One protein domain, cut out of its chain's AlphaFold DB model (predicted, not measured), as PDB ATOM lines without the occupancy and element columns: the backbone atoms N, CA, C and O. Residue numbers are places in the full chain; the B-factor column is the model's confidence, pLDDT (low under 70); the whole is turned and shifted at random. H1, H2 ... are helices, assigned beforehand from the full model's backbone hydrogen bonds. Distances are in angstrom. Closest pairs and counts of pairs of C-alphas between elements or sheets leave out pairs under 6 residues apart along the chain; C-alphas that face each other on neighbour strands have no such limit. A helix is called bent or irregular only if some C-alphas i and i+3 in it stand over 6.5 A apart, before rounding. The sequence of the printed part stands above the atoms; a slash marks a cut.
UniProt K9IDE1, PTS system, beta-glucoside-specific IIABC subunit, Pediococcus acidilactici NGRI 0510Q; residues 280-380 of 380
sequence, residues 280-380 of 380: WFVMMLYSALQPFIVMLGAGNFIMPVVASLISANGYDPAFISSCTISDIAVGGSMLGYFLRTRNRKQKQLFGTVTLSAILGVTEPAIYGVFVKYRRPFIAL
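AT A GLANCE: This is residues 280 to 380 of the 380 residues of the protein "PTS system, beta-glucoside-specific IIABC subunit" of Pediococcus acidilactici NGRI 0510Q (UniProt K9IDE1). A long helix, H3, runs along a rod-shaped body, and H4 folds back beside its second half to make a helical hairpin. H1 crosses the first part of H3 steeply, the short helices H5 and H6 pack on the hairpin, H5 on H4 and H6 on H3, and H2 lies at one end of the rod, beyond the start of H3. The 101 printed residues hold six named helices in the order H1 to H6 and no named strand; the class is all helix. The whole is compact, with a radius of gyration of the C-alphas of 14.5 A, and spans 50 by 21 by 21 A.

HOW THE PARTS SIT: Begin at H3, residues 319 to 340. H4, residues 344 to 358, touches it at a shallow tilt of 19 degrees, opposite ways, as a hairpin; the closest C-alphas, of Gly 331 and Thr 354, are 4.6 A apart. Look next at H1, residues 280 to 295, which touches H3 at residues 319 to 326 alone, at a steep tilt of 65 degrees; C-alphas 287 and 326 are closest, at 4.7 A. H5, residues 363 to 370, touches H4 at a steep tilt of 46 degrees, with C-alphas 353 and 365 closest, at 5.5 A. H5 also touches residues 291 to 295 of H1, about perpendicular at 89 degrees, with C-alphas 295 and 366 closest, at 6.6 A. H6, residues 374 to 379, touches H3 at residues 333 to 337 alone, with C-alphas 333 and 379 closest, at 6.6 A. H5 and H6 only just touch, with 3 pairs of C-alphas within 8 A, and only at the corner; C-alphas 370 and 377 are closest, at 4.9 A. H2, residues 303 to 313, is close to H3 but not clearly touching, with C-alphas 306 and 319 closest, at 6.6 A; it is apart from H1. Every O i to N i+4 pair is within hydrogen-bond range in H2, H3, H4, H5 and H6, and 10 of 12 are in H1.

IN THESE COORDINATES: Find C-alpha 319 at (-41.672, -0.483, 70.530); from there H3 runs 31.3 A to C-alpha 340 at (-12.844, 7.284, 80.000). H4 is 21.5 A long and H2 15.1 A. H1 starts at C-alpha 280, (-43.707, 9.202, 75.839), and is 23.8 A long; it has a kink of 35 degrees near residue 289 and is irregular, with C-alphas 288 and 291 7.0 A apart. H5 is 9.8 A long, neither bent nor irregular, but only just: C-alphas 367 and 370 are 6.2 A apart. H6 is 9.0 A long.

THE WHOLE: The two C-alphas farthest apart, of Ala 312 and Arg 342, are 49.8 A apart. The printed part has no cut and ends at residue 380, the chain's last. No link is long: H1 to H2 is short, and the other four are tight. The mean pLDDT of the printed part is 75.8, with 34 residues under 70, among them residues 294 to 305 and 374 to 380.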
ATOM      1  N   TRP A 280     -45.077   8.885  75.424       82.06
ATOM      2  CA  TRP A 280     -43.707   9.202  75.839       82.06
ATOM      3  C   TRP A 280     -43.250   8.386  77.059       82.06
ATOM      4  O   TRP A 280     -42.112   7.922  77.098       82.06
ATOM      5  N   PHE A 281     -44.133   8.169  78.038       82.19
ATOM      6  CA  PHE A 281     -43.796   7.441  79.259       82.19
ATOM      7  C   PHE A 281     -43.701   5.940  78.995       82.19
ATOM      8  O   PHE A 281     -42.787   5.283  79.491       82.19
ATOM      9  N   VAL A 282     -44.605   5.400  78.172       80.44
ATOM     10  CA  VAL A 282     -44.551   3.995  77.736       80.44
ATOM     11  C   VAL A 282     -43.250   3.721  76.981       80.44
ATOM     12  O   VAL A 282     -42.574   2.733  77.271       80.44
ATOM     13  N   MET A 283     -42.859   4.624  76.076       84.06
ATOM     14  CA  MET A 283     -41.603   4.518  75.333       84.06
ATOM     15  C   MET A 283     -40.379   4.609  76.248       84.06
ATOM     16  O   MET A 283     -39.467   3.790  76.143       84.06
ATOM     17  N   MET A 284     -40.364   5.565  77.181       84.81
ATOM     18  CA  MET A 284     -39.285   5.717  78.162       84.81
ATOM     19  C   MET A 284     -39.123   4.450  79.007       84.81
ATOM     20  O   MET A 284     -38.017   3.929  79.143       84.81
ATOM     21  N   LEU A 285     -40.229   3.936  79.551       84.19
ATOM     22  CA  LEU A 285     -40.219   2.767  80.420       84.19
ATOM     23  C   LEU A 285     -39.770   1.512  79.667       84.19
ATOM     24  O   LEU A 285     -38.947   0.756  80.177       84.19
ATOM     25  N   TYR A 286     -40.276   1.300  78.451       83.56
ATOM     26  CA  TYR A 286     -39.863   0.160  77.640       83.56
ATOM     27  C   TYR A 286     -38.384   0.256  77.242       83.56
ATOM     28  O   TYR A 286     -37.657  -0.719  77.423       83.56
ATOM     29  N   SER A 287     -37.922   1.431  76.795       85.38
ATOM     30  CA  SER A 287     -36.509   1.660  76.450       85.38
ATOM     31  C   SER A 287     -35.584   1.358  77.635       85.38
ATOM     32  O   SER A 287     -34.552   0.719  77.471       85.38
ATOM     33  N   ALA A 288     -35.973   1.760  78.850       83.69
ATOM     34  CA  ALA A 288     -35.194   1.497  80.060       83.69
ATOM     35  C   ALA A 288     -35.193   0.011  80.465       83.69
ATOM     36  O   ALA A 288     -34.196  -0.507  80.967       83.69
ATOM     37  N   LEU A 289     -36.309  -0.697  80.266       82.56
ATOM     38  CA  LEU A 289     -36.450  -2.105  80.658       82.56
ATOM     39  C   LEU A 289     -35.876  -3.084  79.630       82.56
ATOM     40  O   LEU A 289     -35.526  -4.213  79.978       82.56
ATOM     41  N   GLN A 290     -35.768  -2.685  78.370       80.31
ATOM     42  CA  GLN A 290     -35.371  -3.566  77.282       80.31
ATOM     43  C   GLN A 290     -34.017  -4.265  77.482       80.31
ATOM     44  O   GLN A 290     -33.966  -5.479  77.269       80.31
ATOM     45  N   PRO A 291     -32.936  -3.611  77.947       76.75
ATOM     46  CA  PRO A 291     -31.672  -4.305  78.193       76.75
ATOM     47  C   PRO A 291     -31.789  -5.432  79.231       76.75
ATOM     48  O   PRO A 291     -31.107  -6.453  79.125       76.75
ATOM     49  N   PHE A 292     -32.699  -5.294  80.203       73.69
ATOM     50  CA  PHE A 292     -33.014  -6.355  81.164       73.69
ATOM     51  C   PHE A 292     -33.770  -7.504  80.496       73.69
ATOM     52  O   PHE A 292     -33.462  -8.671  80.732       73.69
ATOM     53  N   ILE A 293     -34.729  -7.190  79.625       71.81
ATOM     54  CA  ILE A 293     -35.493  -8.184  78.862       71.81
ATOM     55  C   ILE A 293     -34.560  -8.986  77.937       71.81
ATOM     56  O   ILE A 293     -34.665 -10.213  77.865       71.81
ATOM     57  N   VAL A 294     -33.602  -8.321  77.288       67.69
ATOM     58  CA  VAL A 294     -32.573  -8.957  76.447       67.69
ATOM     59  C   VAL A 294     -31.640  -9.836  77.283       67.69
ATOM     60  O   VAL A 294     -31.359 -10.965  76.880       67.69
ATOM     61  N   MET A 295     -31.226  -9.386  78.475       63.59
ATOM     62  CA  MET A 295     -30.434 -10.191  79.419       63.59
ATOM     63  C   MET A 295     -31.156 -11.473  79.860       63.59
ATOM     64  O   MET A 295     -30.523 -12.498  80.105       63.59
ATOM     65  N   LEU A 296     -32.486 -11.429  79.956       57.69
ATOM     66  CA  LEU A 296     -33.322 -12.585  80.285       57.69
ATOM     67  C   LEU A 296     -33.590 -13.502  79.078       57.69
ATOM     68  O   LEU A 296     -34.314 -14.489  79.215       57.69
ATOM     69  N   GLY A 297     -33.034 -13.192  77.901       47.00
ATOM     70  CA  GLY A 297     -33.272 -13.929  76.657       47.00
ATOM     71  C   GLY A 297     -34.678 -13.727  76.080       47.00
ATOM     72  O   GLY A 297     -35.069 -14.425  75.150       47.00
ATOM     73  N   ALA A 298     -35.438 -12.768  76.615       51.75
ATOM     74  CA  ALA A 298     -36.813 -12.477  76.228       51.75
ATOM     75  C   ALA A 298     -36.919 -11.309  75.229       51.75
ATOM     76  O   ALA A 298     -38.023 -10.871  74.927       51.75
ATOM     77  N   GLY A 299     -35.805 -10.800  74.685       54.69
ATOM     78  CA  GLY A 299     -35.818  -9.676  73.730       54.69
ATOM     79  C   GLY A 299     -36.704  -9.938  72.504       54.69
ATOM     80  O   GLY A 299     -37.482  -9.083  72.090       54.69
ATOM     81  N   ASN A 300     -36.698 -11.176  72.007       53.25
ATOM     82  CA  ASN A 300     -37.528 -11.603  70.875       53.25
ATOM     83  C   ASN A 300     -39.005 -11.836  71.238       53.25
ATOM     84  O   ASN A 300     -39.820 -12.104  70.357       53.25
ATOM     85  N   PHE A 301     -39.373 -11.750  72.520       58.56
ATOM     86  CA  PHE A 301     -40.745 -11.961  72.983       58.56
ATOM     87  C   PHE A 301     -41.684 -10.805  72.618       58.56
ATOM     88  O   PHE A 301     -42.888 -11.009  72.475       58.56
ATOM     89  N   ILE A 302     -41.141  -9.599  72.427       67.31
ATOM     90  CA  ILE A 302     -41.921  -8.421  72.031       67.31
ATOM     91  C   ILE A 302     -42.207  -8.384  70.525       67.31
ATOM     92  O   ILE A 302     -43.224  -7.830  70.120       67.31
ATOM     93  N   MET A 303     -41.401  -9.043  69.688       65.88
ATOM     94  CA  MET A 303     -41.586  -9.033  68.227       65.88
ATOM     95  C   MET A 303     -42.989  -9.464  67.748       65.88
ATOM     96  O   MET A 303     -43.545  -8.787  66.886       65.88
ATOM     97  N   PRO A 304     -43.631 -10.494  68.332       61.25
ATOM     98  CA  PRO A 304     -45.047 -10.801  68.104       61.25
ATOM     99  C   PRO A 304     -45.999  -9.614  68.355       61.25
ATOM    100  O   PRO A 304     -46.924  -9.354  67.584       61.25
ATOM    101  N   VAL A 305     -45.787  -8.859  69.432       69.94
ATOM    102  CA  VAL A 305     -46.617  -7.690  69.763       69.94
ATOM    103  C   VAL A 305     -46.398  -6.580  68.738       69.94
ATOM    104  O   VAL A 305     -47.366  -6.029  68.220       69.94
ATOM    105  N   VAL A 306     -45.139  -6.312  68.385       72.88
ATOM    106  CA  VAL A 306     -44.764  -5.318  67.367       72.88
ATOM    107  C   VAL A 306     -45.371  -5.659  66.014       72.88
ATOM    108  O   VAL A 306     -45.998  -4.807  65.393       72.88
ATOM    109  N   ALA A 307     -45.264  -6.914  65.578       65.56
ATOM    110  CA  ALA A 307     -45.869  -7.372  64.334       65.56
ATOM    111  C   ALA A 307     -47.397  -7.188  64.341       65.56
ATOM    112  O   ALA A 307     -47.963  -6.757  63.340       65.56
ATOM    113  N   SER A 308     -48.057  -7.439  65.479       67.44
ATOM    114  CA  SER A 308     -49.504  -7.214  65.627       67.44
ATOM    115  C   SER A 308     -49.871  -5.725  65.562       67.44
ATOM    116  O   SER A 308     -50.853  -5.364  64.920       67.44
ATOM    117  N   LEU A 309     -49.073  -4.848  66.177       72.94
ATOM    118  CA  LEU A 309     -49.293  -3.397  66.151       72.94
ATOM    119  C   LEU A 309     -49.036  -2.795  64.768       72.94
ATOM    120  O   LEU A 309     -49.840  -1.986  64.312       72.94
ATOM    121  N   ILE A 310     -47.980  -3.228  64.076       71.06
ATOM    122  CA  ILE A 310     -47.710  -2.840  62.683       71.06
ATOM    123  C   ILE A 310     -48.835  -3.328  61.774       71.06
ATOM    124  O   ILE A 310     -49.305  -2.572  60.928       71.06
ATOM    125  N   SER A 311     -49.298  -4.565  61.960       63.66
ATOM    126  CA  SER A 311     -50.436  -5.114  61.220       63.66
ATOM    127  C   SER A 311     -51.702  -4.276  61.404       63.66
ATOM    128  O   SER A 311     -52.426  -4.048  60.438       63.66
ATOM    129  N   ALA A 312     -51.993  -3.849  62.633       69.12
ATOM    130  CA  ALA A 312     -53.221  -3.126  62.951       69.12
ATOM    131  C   ALA A 312     -53.166  -1.643  62.552       69.12
ATOM    132  O   ALA A 312     -54.126  -1.117  61.995       69.12
ATOM    133  N   ASN A 313     -52.043  -0.973  62.819       68.38
ATOM    134  CA  ASN A 313     -51.914   0.478  62.670       68.38
ATOM    135  C   ASN A 313     -51.158   0.896  61.395       68.38
ATOM    136  O   ASN A 313     -51.085   2.084  61.089       68.38
ATOM    137  N   GLY A 314     -50.548  -0.046  60.669       65.50
ATOM    138  CA  GLY A 314     -49.650   0.217  59.536       65.50
ATOM    139  C   GLY A 314     -48.236   0.658  59.938       65.50
ATOM    140  O   GLY A 314     -47.345   0.714  59.090       65.50
ATOM    141  N   TYR A 315     -48.011   0.948  61.219       66.12
ATOM    142  CA  TYR A 315     -46.722   1.314  61.801       66.12
ATOM    143  C   TYR A 315     -46.654   0.868  63.265       66.12
ATOM    144  O   TYR A 315     -47.676   0.598  63.895       66.12
ATOM    145  N   ASP A 316     -45.445   0.796  63.817       74.62
ATOM    146  CA  ASP A 316     -45.257   0.544  65.241       74.62
ATOM    147  C   ASP A 316     -45.306   1.874  66.019       74.62
ATOM    148  O   ASP A 316     -44.495   2.763  65.754       74.62
ATOM    149  N   PRO A 317     -46.242   2.043  66.968       69.62
ATOM    150  CA  PRO A 317     -46.420   3.310  67.666       69.62
ATOM    151  C   PRO A 317     -45.454   3.525  68.837       69.62
ATOM    152  O   PRO A 317     -45.424   4.630  69.378       69.62
ATOM    153  N   ALA A 318     -44.710   2.501  69.280       71.88
ATOM    154  CA  ALA A 318     -43.954   2.595  70.528       71.88
ATOM    155  C   ALA A 318     -42.675   1.753  70.580       71.88
ATOM    156  O   ALA A 318     -41.646   2.249  71.035       71.88
ATOM    157  N   PHE A 319     -42.706   0.487  70.182       76.19
ATOM    158  CA  PHE A 319     -41.672  -0.483  70.530       76.19
ATOM    159  C   PHE A 319     -40.385  -0.379  69.716       76.19
ATOM    160  O   PHE A 319     -39.320  -0.350  70.316       76.19
ATOM    161  N   ILE A 320     -40.446  -0.295  68.388       76.50
ATOM    162  CA  ILE A 320     -39.282  -0.176  67.499       76.50
ATOM    163  C   ILE A 320     -38.530   1.117  67.798       76.50
ATOM    164  O   ILE A 320     -37.315   1.092  67.976       76.50
ATOM    165  N   SER A 321     -39.244   2.236  67.917       77.44
ATOM    166  CA  SER A 321     -38.623   3.513  68.277       77.44
ATOM    167  C   SER A 321     -37.984   3.457  69.663       77.44
ATOM    168  O   SER A 321     -36.882   3.966  69.847       77.44
ATOM    169  N   SER A 322     -38.628   2.790  70.623       83.56
ATOM    170  CA  SER A 322     -38.045   2.577  71.951       83.56
ATOM    171  C   SER A 322     -36.831   1.643  71.920       83.56
ATOM    172  O   SER A 322     -35.860   1.892  72.630       83.56
ATOM    173  N   CYS A 323     -36.827   0.636  71.039       81.31
ATOM    174  CA  CYS A 323     -35.657  -0.198  70.777       81.31
ATOM    175  C   CYS A 323     -34.473   0.627  70.310       81.31
ATOM    176  O   CYS A 323     -33.401   0.546  70.899       81.31
ATOM    177  N   THR A 324     -34.686   1.496  69.328       82.75
ATOM    178  CA  THR A 324     -33.629   2.382  68.843       82.75
ATOM    179  C   THR A 324     -33.139   3.337  69.935       82.75
ATOM    180  O   THR A 324     -31.936   3.549  70.060       82.75
ATOM    181  N   ILE A 325     -34.039   3.887  70.760       87.12
ATOM    182  CA  ILE A 325     -33.662   4.749  71.894       87.12
ATOM    183  C   ILE A 325     -32.795   3.974  72.897       87.12
ATOM    184  O   ILE A 325     -31.739   4.470  73.296       87.12
ATOM    185  N   SER A 326     -33.203   2.758  73.266       88.00
ATOM    186  CA  SER A 326     -32.433   1.863  74.137       88.00
ATOM    187  C   SER A 326     -31.057   1.545  73.546       88.00
ATOM    188  O   SER A 326     -30.046   1.676  74.232       88.00
ATOM    189  N   ASP A 327     -30.986   1.175  72.270       86.94
ATOM    190  CA  ASP A 327     -29.740   0.785  71.604       86.94
ATOM    191  C   ASP A 327     -28.750   1.955  71.512       86.94
ATOM    192  O   ASP A 327     -27.555   1.803  71.795       86.94
ATOM    193  N   ILE A 328     -29.254   3.158  71.218       88.56
ATOM    194  CA  ILE A 328     -28.466   4.394  71.246       88.56
ATOM    195  C   ILE A 328     -28.000   4.706  72.673       88.56
ATOM    196  O   ILE A 328     -26.847   5.102  72.849       88.56
ATOM    197  N   ALA A 329     -28.836   4.507  73.696       88.50
ATOM    198  CA  ALA A 329     -28.446   4.713  75.093       88.50
ATOM    199  C   ALA A 329     -27.353   3.721  75.536       88.50
ATOM    200  O   ALA A 329     -26.334   4.127  76.110       88.50
ATOM    201  N   VAL A 330     -27.492   2.438  75.181       87.06
ATOM    202  CA  VAL A 330     -26.455   1.411  75.373       87.06
ATOM    203  C   VAL A 330     -25.161   1.844  74.681       87.06
ATOM    204  O   VAL A 330     -24.109   1.888  75.322       87.06
ATOM    205  N   GLY A 331     -25.227   2.217  73.402       88.06
ATOM    206  CA  GLY A 331     -24.070   2.674  72.631       88.06
ATOM    207  C   GLY A 331     -23.407   3.908  73.241       88.06
ATOM    208  O   GLY A 331     -22.191   3.929  73.428       88.06
ATOM    209  N   GLY A 332     -24.197   4.906  73.634       88.75
ATOM    210  CA  GLY A 332     -23.726   6.135  74.272       88.75
ATOM    211  C   GLY A 332     -23.025   5.880  75.607       88.75
ATOM    212  O   GLY A 332     -21.948   6.430  75.856       88.75
ATOM    213  N   SER A 333     -23.568   4.990  76.440       88.50
ATOM    214  CA  SER A 333     -22.922   4.608  77.700       88.50
ATOM    215  C   SER A 333     -21.568   3.924  77.447       88.50
ATOM    216  O   SER A 333     -20.562   4.297  78.059       88.50
ATOM    217  N   MET A 334     -21.493   2.994  76.487       89.12
ATOM    218  CA  MET A 334     -20.255   2.301  76.111       89.12
ATOM    219  C   MET A 334     -19.220   3.252  75.519       89.12
ATOM    220  O   MET A 334     -18.041   3.156  75.874       89.12
ATOM    221  N   LEU A 335     -19.658   4.227  74.721       90.25
ATOM    222  CA  LEU A 335     -18.799   5.282  74.195       90.25
ATOM    223  C   LEU A 335     -18.204   6.122  75.332       90.25
ATOM    224  O   LEU A 335     -17.002   6.394  75.348       90.25
ATOM    225  N   GLY A 336     -19.011   6.469  76.338       89.00
ATOM    226  CA  GLY A 336     -18.537   7.161  77.537       89.00
ATOM    227  C   GLY A 336     -17.442   6.378  78.276       89.00
ATOM    228  O   GLY A 336     -16.400   6.936  78.635       89.00
ATOM    229  N   TYR A 337     -17.619   5.066  78.452       87.88
ATOM    230  CA  TYR A 337     -16.600   4.205  79.067       87.88
ATOM    231  C   TYR A 337     -15.364   4.007  78.182       87.88
ATOM    232  O   TYR A 337     -14.246   3.959  78.707       87.88
ATOM    233  N   PHE A 338     -15.536   3.946  76.861       89.50
ATOM    234  CA  PHE A 338     -14.451   3.896  75.882       89.50
ATOM    235  C   PHE A 338     -13.544   5.130  75.969       89.50
ATOM    236  O   PHE A 338     -12.316   4.996  75.997       89.50
ATOM    237  N   LEU A 339     -14.142   6.322  76.065       90.75
ATOM    238  CA  LEU A 339     -13.411   7.584  76.193       90.75
ATOM    239  C   LEU A 339     -12.737   7.724  77.566       90.75
ATOM    240  O   LEU A 339     -11.647   8.289  77.665       90.75
ATOM    241  N   ARG A 340     -13.350   7.177  78.623       89.25
ATOM    242  CA  ARG A 340     -12.844   7.284  80.000       89.25
ATOM    243  C   ARG A 340     -11.735   6.284  80.341       89.25
ATOM    244  O   ARG A 340     -10.880   6.589  81.175       89.25
ATOM    245  N   THR A 341     -11.752   5.075  79.779       88.62
ATOM    246  CA  THR A 341     -10.809   4.022  80.189       88.62
ATOM    247  C   THR A 341      -9.397   4.235  79.631       88.62
ATOM    248  O   THR A 341      -9.195   4.568  78.463       88.62
ATOM    249  N   ARG A 342      -8.384   3.996  80.475       89.38
ATOM    250  CA  ARG A 342      -6.959   4.010  80.089       89.38
ATOM    251  C   ARG A 342      -6.398   2.612  79.813       89.38
ATOM    252  O   ARG A 342      -5.307   2.487  79.265       89.38
ATOM    253  N   ASN A 343      -7.125   1.553  80.172       91.19
ATOM    254  CA  ASN A 343      -6.674   0.178  79.973       91.19
ATOM    255  C   ASN A 343      -6.913  -0.257  78.517       91.19
ATOM    256  O   ASN A 343      -8.058  -0.293  78.070       91.19
ATOM    257  N   ARG A 344      -5.851  -0.644  77.792       86.81
ATOM    258  CA  ARG A 344      -5.925  -1.053  76.374       86.81
ATOM    259  C   ARG A 344      -6.950  -2.161  76.104       86.81
ATOM    260  O   ARG A 344      -7.691  -2.051  75.133       86.81
ATOM    261  N   LYS A 345      -7.042  -3.183  76.966       81.31
ATOM    262  CA  LYS A 345      -7.991  -4.299  76.779       81.31
ATOM    263  C   LYS A 345      -9.444  -3.842  76.938       81.31
ATOM    264  O   LYS A 345     -10.299  -4.221  76.148       81.31
ATOM    265  N   GLN A 346      -9.720  -2.999  77.934       85.31
ATOM    266  CA  GLN A 346     -11.061  -2.441  78.146       85.31
ATOM    267  C   GLN A 346     -11.435  -1.438  77.055       85.31
ATOM    268  O   GLN A 346     -12.578  -1.418  76.617       85.31
ATOM    269  N   LYS A 347     -10.470  -0.643  76.583       87.44
ATOM    270  CA  LYS A 347     -10.679   0.318  75.501       87.44
ATOM    271  C   LYS A 347     -11.053  -0.384  74.199       87.44
ATOM    272  O   LYS A 347     -11.999   0.025  73.540       87.44
ATOM    273  N   GLN A 348     -10.370  -1.473  73.861       82.75
ATOM    274  CA  GLN A 348     -10.736  -2.280  72.699       82.75
ATOM    275  C   GLN A 348     -12.150  -2.863  72.847       82.75
ATOM    276  O   GLN A 348     -12.968  -2.690  71.951       82.75
ATOM    277  N   LEU A 349     -12.461  -3.466  74.001       82.44
ATOM    278  CA  LEU A 349     -13.782  -4.043  74.272       82.44
ATOM    279  C   LEU A 349     -14.909  -3.003  74.162       82.44
ATOM    280  O   LEU A 349     -15.855  -3.212  73.410       82.44
ATOM    281  N   PHE A 350     -14.810  -1.880  74.878       87.94
ATOM    282  CA  PHE A 350     -15.860  -0.854  74.884       87.94
ATOM    283  C   PHE A 350     -16.041  -0.205  73.510       87.94
ATOM    284  O   PHE A 350     -17.172   0.076  73.128       87.94
ATOM    285  N   GLY A 351     -14.964  -0.021  72.741       83.56
ATOM    286  CA  GLY A 351     -15.045   0.512  71.378       83.56
ATOM    287  C   GLY A 351     -15.806  -0.417  70.431       83.56
ATOM    288  O   GLY A 351     -16.738   0.019  69.760       83.56
ATOM    289  N   THR A 352     -15.468  -1.711  70.422       77.56
ATOM    290  CA  THR A 352     -16.151  -2.710  69.580       77.56
ATOM    291  C   THR A 352     -17.630  -2.840  69.944       77.56
ATOM    292  O   THR A 352     -18.493  -2.883  69.070       77.56
ATOM    293  N   VAL A 353     -17.928  -2.849  71.239       81.50
ATOM    294  CA  VAL A 353     -19.291  -2.971  71.758       81.50
ATOM    295  C   VAL A 353     -20.132  -1.714  71.490       81.50
ATOM    296  O   VAL A 353     -21.322  -1.833  71.214       81.50
ATOM    297  N   THR A 354     -19.530  -0.521  71.523       85.00
ATOM    298  CA  THR A 354     -20.207   0.741  71.169       85.00
ATOM    299  C   THR A 354     -20.739   0.692  69.742       85.00
ATOM    300  O   THR A 354     -21.902   1.006  69.501       85.00
ATOM    301  N   LEU A 355     -19.890   0.271  68.798       75.81
ATOM    302  CA  LEU A 355     -20.270   0.172  67.394       75.81
ATOM    303  C   LEU A 355     -21.376  -0.871  67.195       75.81
ATOM    304  O   LEU A 355     -22.349  -0.599  66.505       75.81
ATOM    305  N   SER A 356     -21.253  -2.026  67.855       73.19
ATOM    306  CA  SER A 356     -22.283  -3.071  67.850       73.19
ATOM    307  C   SER A 356     -23.640  -2.539  68.326       73.19
ATOM    308  O   SER A 356     -24.646  -2.743  67.653       73.19
ATOM    309  N   ALA A 357     -23.663  -1.807  69.442       80.75
ATOM    310  CA  ALA A 357     -24.892  -1.273  70.019       80.75
ATOM    311  C   ALA A 357     -25.557  -0.210  69.132       80.75
ATOM    312  O   ALA A 357     -26.764  -0.254  68.943       80.75
ATOM    313  N   ILE A 358     -24.780   0.695  68.523       78.00
ATOM    314  CA  ILE A 358     -25.312   1.694  67.575       78.00
ATOM    315  C   ILE A 358     -25.919   1.022  66.334       78.00
ATOM    316  O   ILE A 358     -26.877   1.532  65.760       78.00
ATOM    317  N   LEU A 359     -25.385  -0.134  65.935       72.31
ATOM    318  CA  LEU A 359     -25.914  -0.945  64.839       72.31
ATOM    319  C   LEU A 359     -27.109  -1.828  65.255       72.31
ATOM    320  O   LEU A 359     -27.541  -2.663  64.463       72.31
ATOM    321  N   GLY A 360     -27.647  -1.656  66.469       70.38
ATOM    322  CA  GLY A 360     -28.818  -2.388  66.965       70.38
ATOM    323  C   GLY A 360     -28.510  -3.772  67.549       70.38
ATOM    324  O   GLY A 360     -29.421  -4.566  67.754       70.38
ATOM    325  N   VAL A 361     -27.235  -4.084  67.810       69.94
ATOM    326  CA  VAL A 361     -26.800  -5.357  68.411       69.94
ATOM    327  C   VAL A 361     -26.210  -5.084  69.792       69.94
ATOM    328  O   VAL A 361     -25.039  -4.709  69.934       69.94
ATOM    329  N   THR A 362     -27.025  -5.256  70.831       78.75
ATOM    330  CA  THR A 362     -26.691  -4.867  72.212       78.75
ATOM    331  C   THR A 362     -26.243  -6.031  73.095       78.75
ATOM    332  O   THR A 362     -25.676  -5.801  74.167       78.75
ATOM    333  N   GLU A 363     -26.383  -7.279  72.649       66.62
ATOM    334  CA  GLU A 363     -25.992  -8.485  73.388       66.62
ATOM    335  C   GLU A 363     -24.510  -8.478  73.805       66.62
ATOM    336  O   GLU A 363     -24.221  -8.766  74.974       66.62
ATOM    337  N   PRO A 364     -23.549  -8.077  72.947       64.94
ATOM    338  CA  PRO A 364     -22.148  -7.972  73.352       64.94
ATOM    339  C   PRO A 364     -21.924  -6.945  74.471       64.94
ATOM    340  O   PRO A 364     -21.026  -7.125  75.296       64.94
ATOM    341  N   ALA A 365     -22.744  -5.889  74.539       77.81
ATOM    342  CA  ALA A 365     -22.684  -4.881  75.599       77.81
ATOM    343  C   ALA A 365     -23.262  -5.400  76.905       77.81
ATOM    344  O   ALA A 365     -22.630  -5.304  77.962       77.81
ATOM    345  N   ILE A 366     -24.441  -6.004  76.809       75.00
ATOM    346  CA  ILE A 366     -25.186  -6.520  77.947       75.00
ATOM    347  C   ILE A 366     -24.393  -7.630  78.633       75.00
ATOM    348  O   ILE A 366     -24.053  -7.505  79.811       75.00
ATOM    349  N   TYR A 367     -23.991  -8.660  77.894       69.31
ATOM    350  CA  TYR A 367     -23.278  -9.798  78.471       69.31
ATOM    351  C   TYR A 367     -21.784  -9.527  78.689       69.31
ATOM    352  O   TYR A 367     -21.209  -9.973  79.683       69.31
ATOM    353  N   GLY A 368     -21.141  -8.783  77.784       63.94
ATOM    354  CA  GLY A 368     -19.694  -8.554  77.826       63.94
ATOM    355  C   GLY A 368     -19.255  -7.457  78.796       63.94
ATOM    356  O   GLY A 368     -18.121  -7.492  79.291       63.94
ATOM    357  N   VAL A 369     -20.130  -6.488  79.088       75.50
ATOM    358  CA  VAL A 369     -19.791  -5.309  79.895       75.50
ATOM    359  C   VAL A 369     -20.747  -5.132  81.067       75.50
ATOM    360  O   VAL A 369     -20.297  -5.136  82.213       75.50
ATOM    361  N   PHE A 370     -22.048  -5.004  80.827       76.94
ATOM    362  CA  PHE A 370     -22.998  -4.625  81.875       76.94
ATOM    363  C   PHE A 370     -23.153  -5.663  82.985       76.94
ATOM    364  O   PHE A 370     -23.110  -5.308  84.162       76.94
ATOM    365  N   VAL A 371     -23.223  -6.947  82.637       67.75
ATOM    366  CA  VAL A 371     -23.259  -8.034  83.633       67.75
ATOM    367  C   VAL A 371     -21.978  -8.066  84.479       67.75
ATOM    368  O   VAL A 371     -22.008  -8.385  85.667       67.75
ATOM    369  N   LYS A 372     -20.836  -7.700  83.887       68.81
ATOM    370  CA  LYS A 372     -19.520  -7.764  84.534       68.81
ATOM    371  C   LYS A 372     -19.196  -6.525  85.373       68.81
ATOM    372  O   LYS A 372     -18.430  -6.617  86.333       68.81
ATOM    373  N   TYR A 373     -19.757  -5.368  85.029       70.25
ATOM    374  CA  TYR A 373     -19.443  -4.091  85.658       70.25
ATOM    375  C   TYR A 373     -20.723  -3.366  86.101       70.25
ATOM    376  O   TYR A 373     -21.452  -2.792  85.296       70.25
ATOM    377  N   ARG A 374     -20.942  -3.296  87.424       64.44
ATOM    378  CA  ARG A 374     -22.135  -2.669  88.034       64.44
ATOM    379  C   ARG A 374     -22.320  -1.181  87.710       64.44
ATOM    380  O   ARG A 374     -23.444  -0.716  87.638       64.44
ATOM    381  N   ARG A 375     -21.235  -0.412  87.552       68.12
ATOM    382  CA  ARG A 375     -21.311   1.044  87.301       68.12
ATOM    383  C   ARG A 375     -21.781   1.383  85.878       68.12
ATOM    384  O   ARG A 375     -22.634   2.252  85.755       68.12
ATOM    385  N   PRO A 376     -21.284   0.712  84.821       63.22
ATOM    386  CA  PRO A 376     -21.885   0.788  83.494       63.22
ATOM    387  C   PRO A 376     -23.366   0.421  83.468       63.22
ATOM    388  O   PRO A 376     -24.122   1.077  82.773       63.22
ATOM    389  N   PHE A 377     -23.779  -0.563  84.267       61.88
ATOM    390  CA  PHE A 377     -25.165  -1.032  84.309       61.88
ATOM    391  C   PHE A 377     -26.163  -0.046  84.934       61.88
ATOM    392  O   PHE A 377     -27.336  -0.105  84.612       61.88
ATOM    393  N   ILE A 378     -25.707   0.841  85.826       62.59
ATOM    394  CA  ILE A 378     -26.540   1.894  86.448       62.59
ATOM    395  C   ILE A 378     -26.588   3.163  85.577       62.59
ATOM    396  O   ILE A 378     -27.456   4.007  85.755       62.59
ATOM    397  N   ALA A 379     -25.601   3.339  84.693       62.66
ATOM    398  CA  ALA A 379     -25.540   4.466  83.762       62.66
ATOM    399  C   ALA A 379     -26.355   4.231  82.478       62.66
ATOM    400  O   ALA A 379     -26.523   5.164  81.696       62.66
ATOM    401  N   LEU A 380     -26.767   2.981  82.265       58.91
ATOM    402  CA  LEU A 380     -27.794   2.567  81.323       58.91
ATOM    403  C   LEU A 380     -29.165   2.963  81.874       58.91
ATOM    404  O   LEU A 380     -29.976   3.475  81.075       58.91
TER     405      LEU A 380